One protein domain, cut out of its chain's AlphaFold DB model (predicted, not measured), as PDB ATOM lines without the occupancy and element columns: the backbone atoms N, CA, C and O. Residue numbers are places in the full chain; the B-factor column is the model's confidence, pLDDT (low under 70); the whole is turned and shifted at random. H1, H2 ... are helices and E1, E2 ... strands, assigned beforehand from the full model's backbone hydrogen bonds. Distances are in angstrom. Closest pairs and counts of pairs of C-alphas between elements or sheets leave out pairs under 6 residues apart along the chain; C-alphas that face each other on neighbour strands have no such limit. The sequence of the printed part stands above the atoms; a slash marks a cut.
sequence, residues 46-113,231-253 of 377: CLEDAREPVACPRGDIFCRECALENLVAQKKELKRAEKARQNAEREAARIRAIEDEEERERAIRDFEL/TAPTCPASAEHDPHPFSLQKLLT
ATOM      1  N   CYS A  46     138.501  89.845 142.738       91.88
ATOM      2  CA  CYS A  46     139.767  89.308 142.220       91.88
ATOM      3  C   CYS A  46     139.983  89.549 140.718       91.88
ATOM      4  O   CYS A  46     141.096  89.373 140.243       91.88
ATOM      5  N   LEU A  47     138.953  89.982 139.979       90.44
ATOM      6  CA  LEU A  47     139.007  90.264 138.537       90.44
ATOM      7  C   LEU A  47     139.362  89.050 137.659       90.44
ATOM      8  O   LEU A  47     139.770  89.215 136.513       90.44
ATOM      9  N   GLU A  48     139.148  87.842 138.174       90.94
ATOM     10  CA  GLU A  48     139.283  86.571 137.457       90.94
ATOM     11  C   GLU A  48     137.918  85.890 137.290       90.94
ATOM     12  O   GLU A  48     136.911  86.337 137.850       90.94
ATOM     13  N   ASP A  49     137.877  84.787 136.539       91.31
ATOM     14  CA  ASP A  49     136.694  83.935 136.444       91.31
ATOM     15  C   ASP A  49     136.212  83.495 137.831       91.31
ATOM     16  O   ASP A  49     136.960  82.915 138.620       91.31
ATOM     17  N   ALA A  50     134.940  83.768 138.140       93.12
ATOM     18  CA  ALA A  50     134.427  83.548 139.482       93.12
ATOM     19  C   ALA A  50     134.343  82.050 139.822       93.12
ATOM     20  O   ALA A  50     133.609  81.292 139.178       93.12
ATOM     21  N   ARG A  51     135.066  81.644 140.872       93.56
ATOM     22  CA  ARG A  51     135.022  80.307 141.480       93.56
ATOM     23  C   ARG A  51     133.901  80.256 142.510       93.56
ATOM     24  O   ARG A  51     133.809  81.157 143.344       93.56
ATOM     25  N   GLU A  52     133.065  79.219 142.453       94.38
ATOM     26  CA  GLU A  52     131.839  79.119 143.267       94.38
ATOM     27  C   GLU A  52     131.067  80.454 143.283       94.38
ATOM     28  O   GLU A  52     130.992  81.132 144.313       94.38
ATOM     29  N   PRO A  53     130.578  80.903 142.117       95.00
ATOM     30  CA  PRO A  53     130.109  82.266 141.949       95.00
ATOM     31  C   PRO A  53     128.909  82.566 142.851       95.00
ATOM     32  O   PRO A  53     127.938  81.814 142.916       95.00
ATOM     33  N   VAL A  54     128.963  83.711 143.524       95.12
ATOM     34  CA  VAL A  54     127.880  84.262 144.343       95.12
ATOM     35  C   VAL A  54     127.518  85.660 143.853       95.12
ATOM     36  O   VAL A  54     128.376  86.399 143.374       95.12
ATOM     37  N   ALA A  55     126.252  86.040 143.985       93.38
ATOM     38  CA  ALA A  55     125.747  87.355 143.623       93.38
ATOM     39  C   ALA A  55     125.217  88.122 144.836       93.38
ATOM     40  O   ALA A  55     124.623  87.559 145.759       93.38
ATOM     41  N   CYS A  56     125.364  89.443 144.792       90.81
ATOM     42  CA  CYS A  56     124.600  90.347 145.646       90.81
ATOM     43  C   CYS A  56     123.142  90.467 145.142       90.81
ATOM     44  O   CYS A  56     122.908  90.258 143.949       90.81
ATOM     45  N   PRO A  57     122.152  90.907 145.949       87.62
ATOM     46  CA  PRO A  57     120.779  91.117 145.467       87.62
ATOM     47  C   PRO A  57     120.653  92.134 144.320       87.62
ATOM     48  O   PRO A  57     119.631  92.187 143.641       87.62
ATOM     49  N   ARG A  58     121.681  92.964 144.100       87.06
ATOM     50  CA  ARG A  58     121.770  93.917 142.982       87.06
ATOM     51  C   ARG A  58     122.370  93.321 141.703       87.06
ATOM     52  O   ARG A  58     122.350  94.014 140.685       87.06
ATOM     53  N   GLY A  59     122.851  92.077 141.758       89.00
ATOM     54  CA  GLY A  59     123.346  91.309 140.618       89.00
ATOM     55  C   GLY A  59     124.861  91.285 140.424       89.00
ATOM     56  O   GLY A  59     125.302  90.705 139.439       89.00
ATOM     57  N   ASP A  60     125.651  91.896 141.306       90.00
ATOM     58  CA  ASP A  60     127.116  91.923 141.185       90.00
ATOM     59  C   ASP A  60     127.726  90.566 141.572       90.00
ATOM     60  O   ASP A  60     127.298  89.981 142.571       90.00
ATOM     61  N   ILE A  61     128.689  90.070 140.785       92.38
ATOM     62  CA  ILE A  61     129.235  88.702 140.864       92.38
ATOM     63  C   ILE A  61     130.560  88.674 141.635       92.38
ATOM     64  O   ILE A  61     131.469  89.470 141.393       92.38
ATOM     65  N   PHE A  62     130.710  87.697 142.528       94.38
ATOM     66  CA  PHE A  62     131.913  87.478 143.326       94.38
ATOM     67  C   PHE A  62     132.274  85.994 143.413       94.38
ATOM     68  O   PHE A  62     131.400  85.137 143.314       94.38
ATOM     69  N   CYS A  63     133.542  85.683 143.678       95.62
ATOM     70  CA  CYS A  63     133.906  84.386 144.239       95.62
ATOM     71  C   CYS A  63     133.362  84.288 145.666       95.62
ATOM     72  O   CYS A  63     133.364  85.282 146.408       95.62
ATOM     73  N   ARG A  64     132.950  83.088 146.082       95.38
ATOM     74  CA  ARG A  64     132.471  82.854 147.449       95.38
ATOM     75  C   ARG A  64     133.516  83.234 148.500       95.38
ATOM     76  O   ARG A  64     133.177  83.905 149.470       95.38
ATOM     77  N   GLU A  65     134.778  82.873 148.281       96.06
ATOM     78  CA  GLU A  65     135.893  83.221 149.172       96.06
ATOM     79  C   GLU A  65     136.097  84.740 149.278       96.06
ATOM     80  O   GLU A  65     136.018  85.293 150.376       96.06
ATOM     81  N   CYS A  66     136.216  85.443 148.146       95.56
ATOM     82  CA  CYS A  66     136.462  86.885 148.128       95.56
ATOM     83  C   CYS A  66     135.328  87.663 148.806       95.56
ATOM     84  O   CYS A  66     135.573  88.615 149.551       95.56
ATOM     85  N   ALA A  67     134.073  87.257 148.583       94.88
ATOM     86  CA  ALA A  67     132.919  87.871 149.234       94.88
ATOM     87  C   ALA A  67     132.970  87.709 150.764       94.88
ATOM     88  O   ALA A  67     132.699  88.661 151.502       94.88
ATOM     89  N   LEU A  68     133.335  86.520 151.252       94.75
ATOM     90  CA  LEU A  68     133.440  86.227 152.682       94.75
ATOM     91  C   LEU A  68     134.598  86.976 153.344       94.75
ATOM     92  O   LEU A  68     134.409  87.574 154.406       94.75
ATOM     93  N   GLU A  69     135.770  86.990 152.716       95.81
ATOM     94  CA  GLU A  69     136.938  87.731 153.197       95.81
ATOM     95  C   GLU A  69     136.641  89.223 153.310       95.81
ATOM     96  O   GLU A  69     136.899  89.836 154.348       95.81
ATOM     97  N   ASN A  70     136.007  89.792 152.282       94.56
ATOM     98  CA  ASN A  70     135.601  91.188 152.280       94.56
ATOM     99  C   ASN A  70     134.583  91.486 153.395       94.56
ATOM    100  O   ASN A  70     134.753  92.454 154.138       94.56
ATOM    101  N   LEU A  71     133.579  90.623 153.601       94.38
ATOM    102  CA  LEU A  71     132.623  90.759 154.707       94.38
ATOM    103  C   LEU A  71     133.309  90.736 156.079       94.38
ATOM    104  O   LEU A  71     132.952  91.517 156.964       94.38
ATOM    105  N   VAL A  72     134.275  89.838 156.278       94.75
ATOM    106  CA  VAL A  72     135.025  89.738 157.537       94.75
ATOM    107  C   VAL A  72     135.914  90.965 157.737       94.75
ATOM    108  O   VAL A  72     135.938  91.515 158.841       94.75
ATOM    109  N   ALA A  73     136.602  91.424 156.691       94.94
ATOM    110  CA  ALA A  73     137.434  92.623 156.726       94.94
ATOM    111  C   ALA A  73     136.607  93.861 157.097       94.94
ATOM    112  O   ALA A  73     136.944  94.561 158.054       94.94
ATOM    113  N   GLN A  74     135.465  94.066 156.436       93.56
ATOM    114  CA  GLN A  74     134.561  95.171 156.744       93.56
ATOM    115  C   GLN A  74     134.025  95.093 158.175       93.56
ATOM    116  O   GLN A  74     134.061  96.081 158.897       93.56
ATOM    117  N   LYS A  75     133.586  93.918 158.647       93.12
ATOM    118  CA  LYS A  75     133.123  93.764 160.040       93.12
ATOM    119  C   LYS A  75     134.218  94.077 161.064       93.12
ATOM    120  O   LYS A  75     133.920  94.661 162.106       93.12
ATOM    121  N   LYS A  76     135.472  93.696 160.792       94.62
ATOM    122  CA  LYS A  76     136.620  94.035 161.648       94.62
ATOM    123  C   LYS A  76     136.875  95.541 161.664       94.62
ATOM    124  O   LYS A  76     137.064  96.091 162.746       94.62
ATOM    125  N   GLU A  77     136.823  96.198 160.504       92.75
ATOM    126  CA  GLU A  77     136.985  97.651 160.395       92.75
ATOM    127  C   GLU A  77     135.881  98.396 161.144       92.75
ATOM    128  O   GLU A  77     136.159  99.234 161.994       92.75
ATOM    129  N   LEU A  78     134.625  98.006 160.929       91.94
ATOM    130  CA  LEU A  78     133.475  98.582 161.620       91.94
ATOM    131  C   LEU A  78     133.575  98.418 163.139       91.94
ATOM    132  O   LEU A  78     133.298  99.357 163.879       91.94
ATOM    133  N   LYS A  79     134.030  97.255 163.621       93.00
ATOM    134  CA  LYS A  79     134.275  97.032 165.052       93.00
ATOM    135  C   LYS A  79     135.416  97.906 165.585       93.00
ATOM    136  O   LYS A  79     135.322  98.397 166.711       93.00
ATOM    137  N   ARG A  80     136.492  98.098 164.811       93.31
ATOM    138  CA  ARG A  80     137.611  98.978 165.183       93.31
ATOM    139  C   ARG A  80     137.156 100.434 165.257       93.31
ATOM    140  O   ARG A  80     137.412 101.082 166.268       93.31
ATOM    141  N   ALA A  81     136.440 100.908 164.242       90.38
ATOM    142  CA  ALA A  81     135.878 102.251 164.179       90.38
ATOM    143  C   ALA A  81     134.874 102.504 165.316       90.38
ATOM    144  O   ALA A  81     134.929 103.544 165.964       90.38
ATOM    145  N   GLU A  82     134.014 101.530 165.628       90.62
ATOM    146  CA  GLU A  82     133.088 101.608 166.762       90.62
ATOM    147  C   GLU A  82     133.836 101.748 168.093       90.62
ATOM    148  O   GLU A  82     133.517 102.630 168.887       90.62
ATOM    149  N   LYS A  83     134.866 100.923 168.332       91.81
ATOM    150  CA  LYS A  83     135.689 101.014 169.548       91.81
ATOM    151  C   LYS A  83     136.417 102.357 169.639       91.81
ATOM    152  O   LYS A  83     136.453 102.949 170.713       91.81
ATOM    153  N   ALA A  84     136.979 102.843 168.531       90.12
ATOM    154  CA  ALA A  84     137.631 104.149 168.476       90.12
ATOM    155  C   ALA A  84     136.642 105.276 168.804       90.12
ATOM    156  O   ALA A  84     136.942 106.129 169.635       90.12
ATOM    157  N   ARG A  85     135.425 105.220 168.248       87.81
ATOM    158  CA  ARG A  85     134.353 106.177 168.545       87.81
ATOM    159  C   ARG A  85     133.935 106.135 170.015       87.81
ATOM    160  O   ARG A  85     133.770 107.186 170.616       87.81
ATOM    161  N   GLN A  86     133.792 104.945 170.602       89.62
ATOM    162  CA  GLN A  86     133.458 104.795 172.024       89.62
ATOM    163  C   GLN A  86     134.560 105.331 172.941       89.62
ATOM    164  O   GLN A  86     134.261 105.966 173.948       89.62
ATOM    165  N   ASN A  87     135.828 105.090 172.603       90.38
ATOM    166  CA  ASN A  87     136.952 105.649 173.349       90.38
ATOM    167  C   ASN A  87     136.972 107.180 173.253       90.38
ATOM    168  O   ASN A  87     137.081 107.831 174.286       90.38
ATOM    169  N   ALA A  88     136.772 107.739 172.056       88.56
ATOM    170  CA  ALA A  88     136.682 109.182 171.851       88.56
ATOM    171  C   ALA A  88     135.492 109.810 172.602       88.56
ATOM    172  O   ALA A  88     135.647 110.856 173.216       88.56
ATOM    173  N   GLU A  89     134.323 109.156 172.632       89.06
ATOM    174  CA  GLU A  89     133.149 109.614 173.400       89.06
ATOM    175  C   GLU A  89     133.445 109.630 174.913       89.06
ATOM    176  O   GLU A  89     133.080 110.578 175.604       89.06
ATOM    177  N   ARG A  90     134.162 108.621 175.431       90.25
ATOM    178  CA  ARG A  90     134.595 108.575 176.842       90.25
ATOM    179  C   ARG A  90     135.630 109.643 177.176       90.25
ATOM    180  O   ARG A  90     135.565 110.223 178.254       90.25
ATOM    181  N   GLU A  91     136.593 109.867 176.294       87.94
ATOM    182  CA  GLU A  91     137.627 110.886 176.477       87.94
ATOM    183  C   GLU A  91     137.031 112.294 176.422       87.94
ATOM    184  O   GLU A  91     137.242 113.073 177.346       87.94
ATOM    185  N   ALA A  92     136.168 112.569 175.443       88.25
ATOM    186  CA  ALA A  92     135.423 113.821 175.361       88.25
ATOM    187  C   ALA A  92     134.539 114.053 176.598       88.25
ATOM    188  O   ALA A  92     134.456 115.174 177.089       88.25
ATOM    189  N   ALA A  93     133.900 113.010 177.143       90.25
ATOM    190  CA  ALA A  93     133.126 113.130 178.379       90.25
ATOM    191  C   ALA A  93     134.004 113.453 179.601       90.25
ATOM    192  O   ALA A  93     133.591 114.239 180.451       90.25
ATOM    193  N   ARG A  94     135.214 112.882 179.691       91.56
ATOM    194  CA  ARG A  94     136.179 113.221 180.754       91.56
ATOM    195  C   ARG A  94     136.651 114.665 180.643       91.56
ATOM    196  O   ARG A  94     136.681 115.352 181.652       91.56
ATOM    197  N   ILE A  95     136.990 115.111 179.435       86.94
ATOM    198  CA  ILE A  95     137.445 116.482 179.187       86.94
ATOM    199  C   ILE A  95     136.336 117.475 179.528       86.94
ATOM    200  O   ILE A  95     136.579 118.391 180.299       86.94
ATOM    201  N   ARG A  96     135.095 117.222 179.092       88.12
ATOM    202  CA  ARG A  96     133.937 118.046 179.480       88.12
ATOM    203  C   ARG A  96     133.729 118.107 180.989       88.12
ATOM    204  O   ARG A  96     133.433 119.171 181.504       88.12
ATOM    205  N   ALA A  97     133.905 116.995 181.703       91.25
ATOM    206  CA  ALA A  97     133.785 116.992 183.160       91.25
ATOM    207  C   ALA A  97     134.876 117.837 183.843       91.25
ATOM    208  O   ALA A  97     134.594 118.484 184.845       91.25
ATOM    209  N   ILE A  98     136.099 117.841 183.299       89.19
ATOM    210  CA  ILE A  98     137.188 118.705 183.775       89.19
ATOM    211  C   ILE A  98     136.861 120.173 183.479       89.19
ATOM    212  O   ILE A  98     136.946 121.003 184.376       89.19
ATOM    213  N   GLU A  99     136.432 120.492 182.254       83.31
ATOM    214  CA  GLU A  99     136.054 121.855 181.859       83.31
ATOM    215  C   GLU A  99     134.882 122.402 182.690       83.31
ATOM    216  O   GLU A  99     134.937 123.548 183.133       83.31
ATOM    217  N   ASP A 100     133.855 121.585 182.941       85.31
ATOM    218  CA  ASP A 100     132.701 121.958 183.763       85.31
ATOM    219  C   ASP A 100     133.111 122.212 185.226       85.31
ATOM    220  O   ASP A 100     132.551 123.097 185.874       85.31
ATOM    221  N   GLU A 101     134.078 121.459 185.763       89.00
ATOM    222  CA  GLU A 101     134.593 121.686 187.119       89.00
ATOM    223  C   GLU A 101     135.434 122.968 187.193       89.00
ATOM    224  O   GLU A 101     135.204 123.797 188.071       89.00
ATOM    225  N   GLU A 102     136.320 123.211 186.223       86.38
ATOM    226  CA  GLU A 102     137.061 124.477 186.133       86.38
ATOM    227  C   GLU A 102     136.129 125.691 185.982       86.38
ATOM    228  O   GLU A 102     136.400 126.769 186.516       86.38
ATOM    229  N   GLU A 103     135.034 125.551 185.231       83.94
ATOM    230  CA  GLU A 103     134.023 126.596 185.079       83.94
ATOM    231  C   GLU A 103     133.303 126.872 186.404       83.94
ATOM    232  O   GLU A 103     133.112 128.038 186.760       83.94
ATOM    233  N   ARG A 104     132.964 125.827 187.172       85.12
ATOM    234  CA  ARG A 104     132.392 125.977 188.520       85.12
ATOM    235  C   ARG A 104     133.359 126.679 189.464       85.12
ATOM    236  O   ARG A 104     132.950 127.613 190.146       85.12
ATOM    237  N   GLU A 105     134.629 126.280 189.482       88.06
ATOM    238  CA  GLU A 105     135.648 126.911 190.327       88.06
ATOM    239  C   GLU A 105     135.862 128.390 189.970       88.06
ATOM    240  O   GLU A 105     135.979 129.231 190.865       88.06
ATOM    241  N   ARG A 106     135.888 128.742 188.674       83.00
ATOM    242  CA  ARG A 106     135.960 130.149 188.237       83.00
ATOM    243  C   ARG A 106     134.722 130.934 188.660       83.00
ATOM    244  O   ARG A 106     134.873 132.022 189.204       83.00
ATOM    245  N   ALA A 107     133.525 130.373 188.484       83.75
ATOM    246  CA  ALA A 107     132.282 131.026 188.894       83.75
ATOM    247  C   ALA A 107     132.232 131.285 190.411       83.75
ATOM    248  O   ALA A 107     131.809 132.362 190.832       83.75
ATOM    249  N   ILE A 108     132.707 130.337 191.233       86.75
ATOM    250  CA  ILE A 108     132.833 130.526 192.688       86.75
ATOM    251  C   ILE A 108     133.816 131.662 192.994       86.75
ATOM    252  O   ILE A 108     133.473 132.565 193.754       86.75
ATOM    253  N   ARG A 109     135.002 131.671 192.367       85.44
ATOM    254  CA  ARG A 109     135.995 132.739 192.570       85.44
ATOM    255  C   ARG A 109     135.467 134.119 192.180       85.44
ATOM    256  O   ARG A 109     135.669 135.070 192.929       85.44
ATOM    257  N   ASP A 110     134.776 134.237 191.052       81.62
ATOM    258  CA  ASP A 110     134.197 135.508 190.603       81.62
ATOM    259  C   ASP A 110     133.090 135.992 191.553       81.62
ATOM    260  O   ASP A 110     132.981 137.190 191.843       81.62
ATOM    261  N   PHE A 111     132.301 135.062 192.102       85.00
ATOM    262  CA  PHE A 111     131.296 135.368 193.116       85.00
ATOM    263  C   PHE A 111     131.928 135.865 194.425       85.00
ATOM    264  O   PHE A 111     131.507 136.899 194.949       85.00
ATOM    265  N   GLU A 112     132.961 135.184 194.932       86.38
ATOM    266  CA  GLU A 112     133.711 135.605 196.125       86.38
ATOM    267  C   GLU A 112     134.327 136.998 195.943       86.38
ATOM    268  O   GLU A 112     134.214 137.855 196.822       86.38
ATOM    269  N   LEU A 113     134.915 137.258 194.773       82.88
ATOM    270  CA  LEU A 113     135.515 138.546 194.431       82.88
ATOM    271  C   LEU A 113     134.468 139.675 194.395       82.88
ATOM    272  O   LEU A 113     134.714 140.780 194.883       82.88
ATOM    273  N   THR A 231     126.313 101.029 160.934       77.31
ATOM    274  CA  THR A 231     127.018 100.805 159.679       77.31
ATOM    275  C   THR A 231     126.993  99.304 159.403       77.31
ATOM    276  O   THR A 231     127.611  98.517 160.117       77.31
ATOM    277  N   ALA A 232     126.194  98.880 158.429       86.06
ATOM    278  CA  ALA A 232     126.289  97.535 157.882       86.06
ATOM    279  C   ALA A 232     127.481  97.481 156.913       86.06
ATOM    280  O   ALA A 232     127.862  98.523 156.377       86.06
ATOM    281  N   PRO A 233     128.063  96.296 156.656       92.06
ATOM    282  CA  PRO A 233     128.988  96.142 155.543       92.06
ATOM    283  C   PRO A 233     128.315  96.587 154.235       92.06
ATOM    284  O   PRO A 233     127.131  96.314 154.023       92.06
ATOM    285  N   THR A 234     129.056  97.266 153.370       91.50
ATOM    286  CA  THR A 234     128.601  97.805 152.083       91.50
ATOM    287  C   THR A 234     129.160  96.957 150.950       91.50
ATOM    288  O   THR A 234     130.282  96.463 151.036       91.50
ATOM    289  N   CYS A 235     128.398  96.750 149.875       89.44
ATOM    290  CA  CYS A 235     128.885  95.928 148.770       89.44
ATOM    291  C   CYS A 235     130.026  96.660 148.040       89.44
ATOM    292  O   CYS A 235     129.837  97.821 147.670       89.44
ATOM    293  N   PRO A 236     131.182  96.011 147.808       88.38
ATOM    294  CA  PRO A 236     132.348  96.645 147.186       88.38
ATOM    295  C   PRO A 236     132.117  97.044 145.721       88.38
ATOM    296  O   PRO A 236     132.803  97.926 145.221       88.38
ATOM    297  N   ALA A 237     131.138  96.433 145.047       85.12
ATOM    298  CA  ALA A 237     130.730  96.792 143.688       85.12
ATOM    299  C   ALA A 237     129.619  97.864 143.646       85.12
ATOM    300  O   ALA A 237     129.117  98.196 142.573       85.12
ATOM    301  N   SER A 238     129.194  98.403 144.797       83.25
ATOM    302  CA  SER A 238     128.189  99.474 144.825       83.25
ATOM    303  C   SER A 238     128.746 100.764 144.234       83.25
ATOM    304  O   SER A 238     129.881 101.139 144.515       83.25
ATOM    305  N   ALA A 239     127.909 101.496 143.502       77.06
ATOM    306  CA  ALA A 239     128.223 102.870 143.135       77.06
ATOM    307  C   ALA A 239     128.191 103.777 144.376       77.06
ATOM    308  O   ALA A 239     127.376 103.573 145.276       77.06
ATOM    309  N   GLU A 240     129.020 104.821 144.382       74.25
ATOM    310  CA  GLU A 240     129.113 105.783 145.490       74.25
ATOM    311  C   GLU A 240     127.769 106.469 145.800       74.25
ATOM    312  O   GLU A 240     127.437 106.714 146.956       74.25
ATOM    313  N   HIS A 241     126.946 106.696 144.772       73.75
ATOM    314  CA  HIS A 241     125.624 107.315 144.907       73.75
ATOM    315  C   HIS A 241     124.496 106.349 145.319       73.75
ATOM    316  O   HIS A 241     123.399 106.809 145.623       73.75
ATOM    317  N   ASP A 242     124.724 105.032 145.307       79.69
ATOM    318  CA  ASP A 242     123.719 104.015 145.666       79.69
ATOM    319  C   ASP A 242     124.374 102.837 146.419       79.69
ATOM    320  O   ASP A 242     124.431 101.707 145.909       79.69
ATOM    321  N   PRO A 243     124.931 103.086 147.623       83.88
ATOM    322  CA  PRO A 243     125.499 102.033 148.448       83.88
ATOM    323  C   PRO A 243     124.390 101.106 148.941       83.88
ATOM    324  O   PRO A 243     123.377 101.549 149.483       83.88
ATOM    325  N   HIS A 244     124.596  99.798 148.805       85.38
ATOM    326  CA  HIS A 244     123.655  98.803 149.307       85.38
ATOM    327  C   HIS A 244     124.321  97.859 150.316       85.38
ATOM    328  O   HIS A 244     125.529  97.600 150.234       85.38
ATOM    329  N   PRO A 245     123.551  97.334 151.289       88.75
ATOM    330  CA  PRO A 245     124.104  96.501 152.345       88.75
ATOM    331  C   PRO A 245     124.555  95.142 151.803       88.75
ATOM    332  O   PRO A 245     123.812  94.457 151.095       88.75
ATOM    333  N   PHE A 246     125.739  94.719 152.227       89.31
ATOM    334  CA  PHE A 246     126.357  93.438 151.922       89.31
ATOM    335  C   PHE A 246     126.243  92.521 153.140       89.31
ATOM    336  O   PHE A 246     126.674  92.856 154.244       89.31
ATOM    337  N   SER A 247     125.604  91.364 152.979       90.88
ATOM    338  CA  SER A 247     125.383  90.422 154.079       90.88
ATOM    339  C   SER A 247     125.444  88.991 153.580       90.88
ATOM    340  O   SER A 247     124.941  88.694 152.501       90.88
ATOM    341  N   LEU A 248     125.980  88.101 154.415       89.75
ATOM    342  CA  LEU A 248     126.100  86.674 154.127       89.75
ATOM    343  C   LEU A 248     124.750  86.022 153.801       89.75
ATOM    344  O   LEU A 248     124.652  85.262 152.851       89.75
ATOM    345  N   GLN A 249     123.699  86.361 154.552       89.06
ATOM    346  CA  GLN A 249     122.351  85.819 154.330       89.06
ATOM    347  C   GLN A 249     121.726  86.286 153.011       89.06
ATOM    348  O   GLN A 249     120.780  85.679 152.529       89.06
ATOM    349  N   LYS A 250     122.225  87.398 152.463       87.88
ATOM    350  CA  LYS A 250     121.739  87.996 151.219       87.88
ATOM    351  C   LYS A 250     122.605  87.612 150.016       87.88
ATOM    352  O   LYS A 250     122.320  88.085 148.921       87.88
ATOM    353  N   LEU A 251     123.663  86.818 150.210       91.88
ATOM    354  CA  LEU A 251     124.456  86.279 149.110       91.88
ATOM    355  C   LEU A 251     123.691  85.132 148.460       91.88
ATOM    356  O   LEU A 251     123.280  84.184 149.127       91.88
ATOM    357  N   LEU A 252     123.512  85.244 147.153       93.44
ATOM    358  CA  LEU A 252     122.794  84.279 146.338       93.44
ATOM    359  C   LEU A 252     123.813  83.432 145.581       93.44
ATOM    360  O   LEU A 252     124.659  83.983 144.883       93.44
ATOM    361  N   THR A 253     123.750  82.112 145.700       95.19
ATOM    362  CA  THR A 253     124.628  81.223 144.928       95.19
ATOM    363  C   THR A 253     124.200  81.202 143.465       95.19
ATOM    364  O   THR A 253     123.018  81.031 143.170       95.19
TER     365      THR A 253
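This is residues 46 to 113 and 231 to 253 of the 377 residues of the protein "RING-type domain-containing protein" of Trichoderma parareesei (UniProt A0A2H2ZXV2). One long helix, H1, makes the length of a rod: its residues 83 to 113 stick out as a free arm from a small head, which holds H1's residues 64 to 82, the hairpin E1 and E2, and residues 231 to 253, with no named element. The 91 printed residues have two named strands and one named helix, in the order E1, E2, H1; the sheet E1 - E2 is antiparallel and the class mostly helix. The whole is extended, with a radius of gyration of the C-alphas of 23.7 A and spans of 79 by 23 by 22 A.

Look first at E1, residues 53 to 55, and E2, residues 61 to 63, an antiparallel hairpin at 137 degrees; N 54 and O 62 are within hydrogen-bond range at 2.8 A. Residues 252 to 253 pair antiparallel with residues 54 to 55 of E1. A tight link joins E2 to H1, residues 64 to 113, where every O i to N i+4 pair is within hydrogen-bond range. The closest C-alphas of E1 and H1, those of Val 54 and Arg 64, are 5.7 A apart.

Find C-alpha 53 at (130.109, 82.266, 141.949), where E1 begins; it measures 6.9 A and E2 7.2 A. From C-alpha 64, H1 runs 72.9 A to C-alpha 113 at (135.515, 138.546, 194.431).

The C-alphas farthest apart, Asp 49 and Leu 113, are 79.7 A apart. Residues 114 to 230 are cut out, leaving 52.0 A between C-alphas 113 and 231. No printed residue is under 70 in pLDDT.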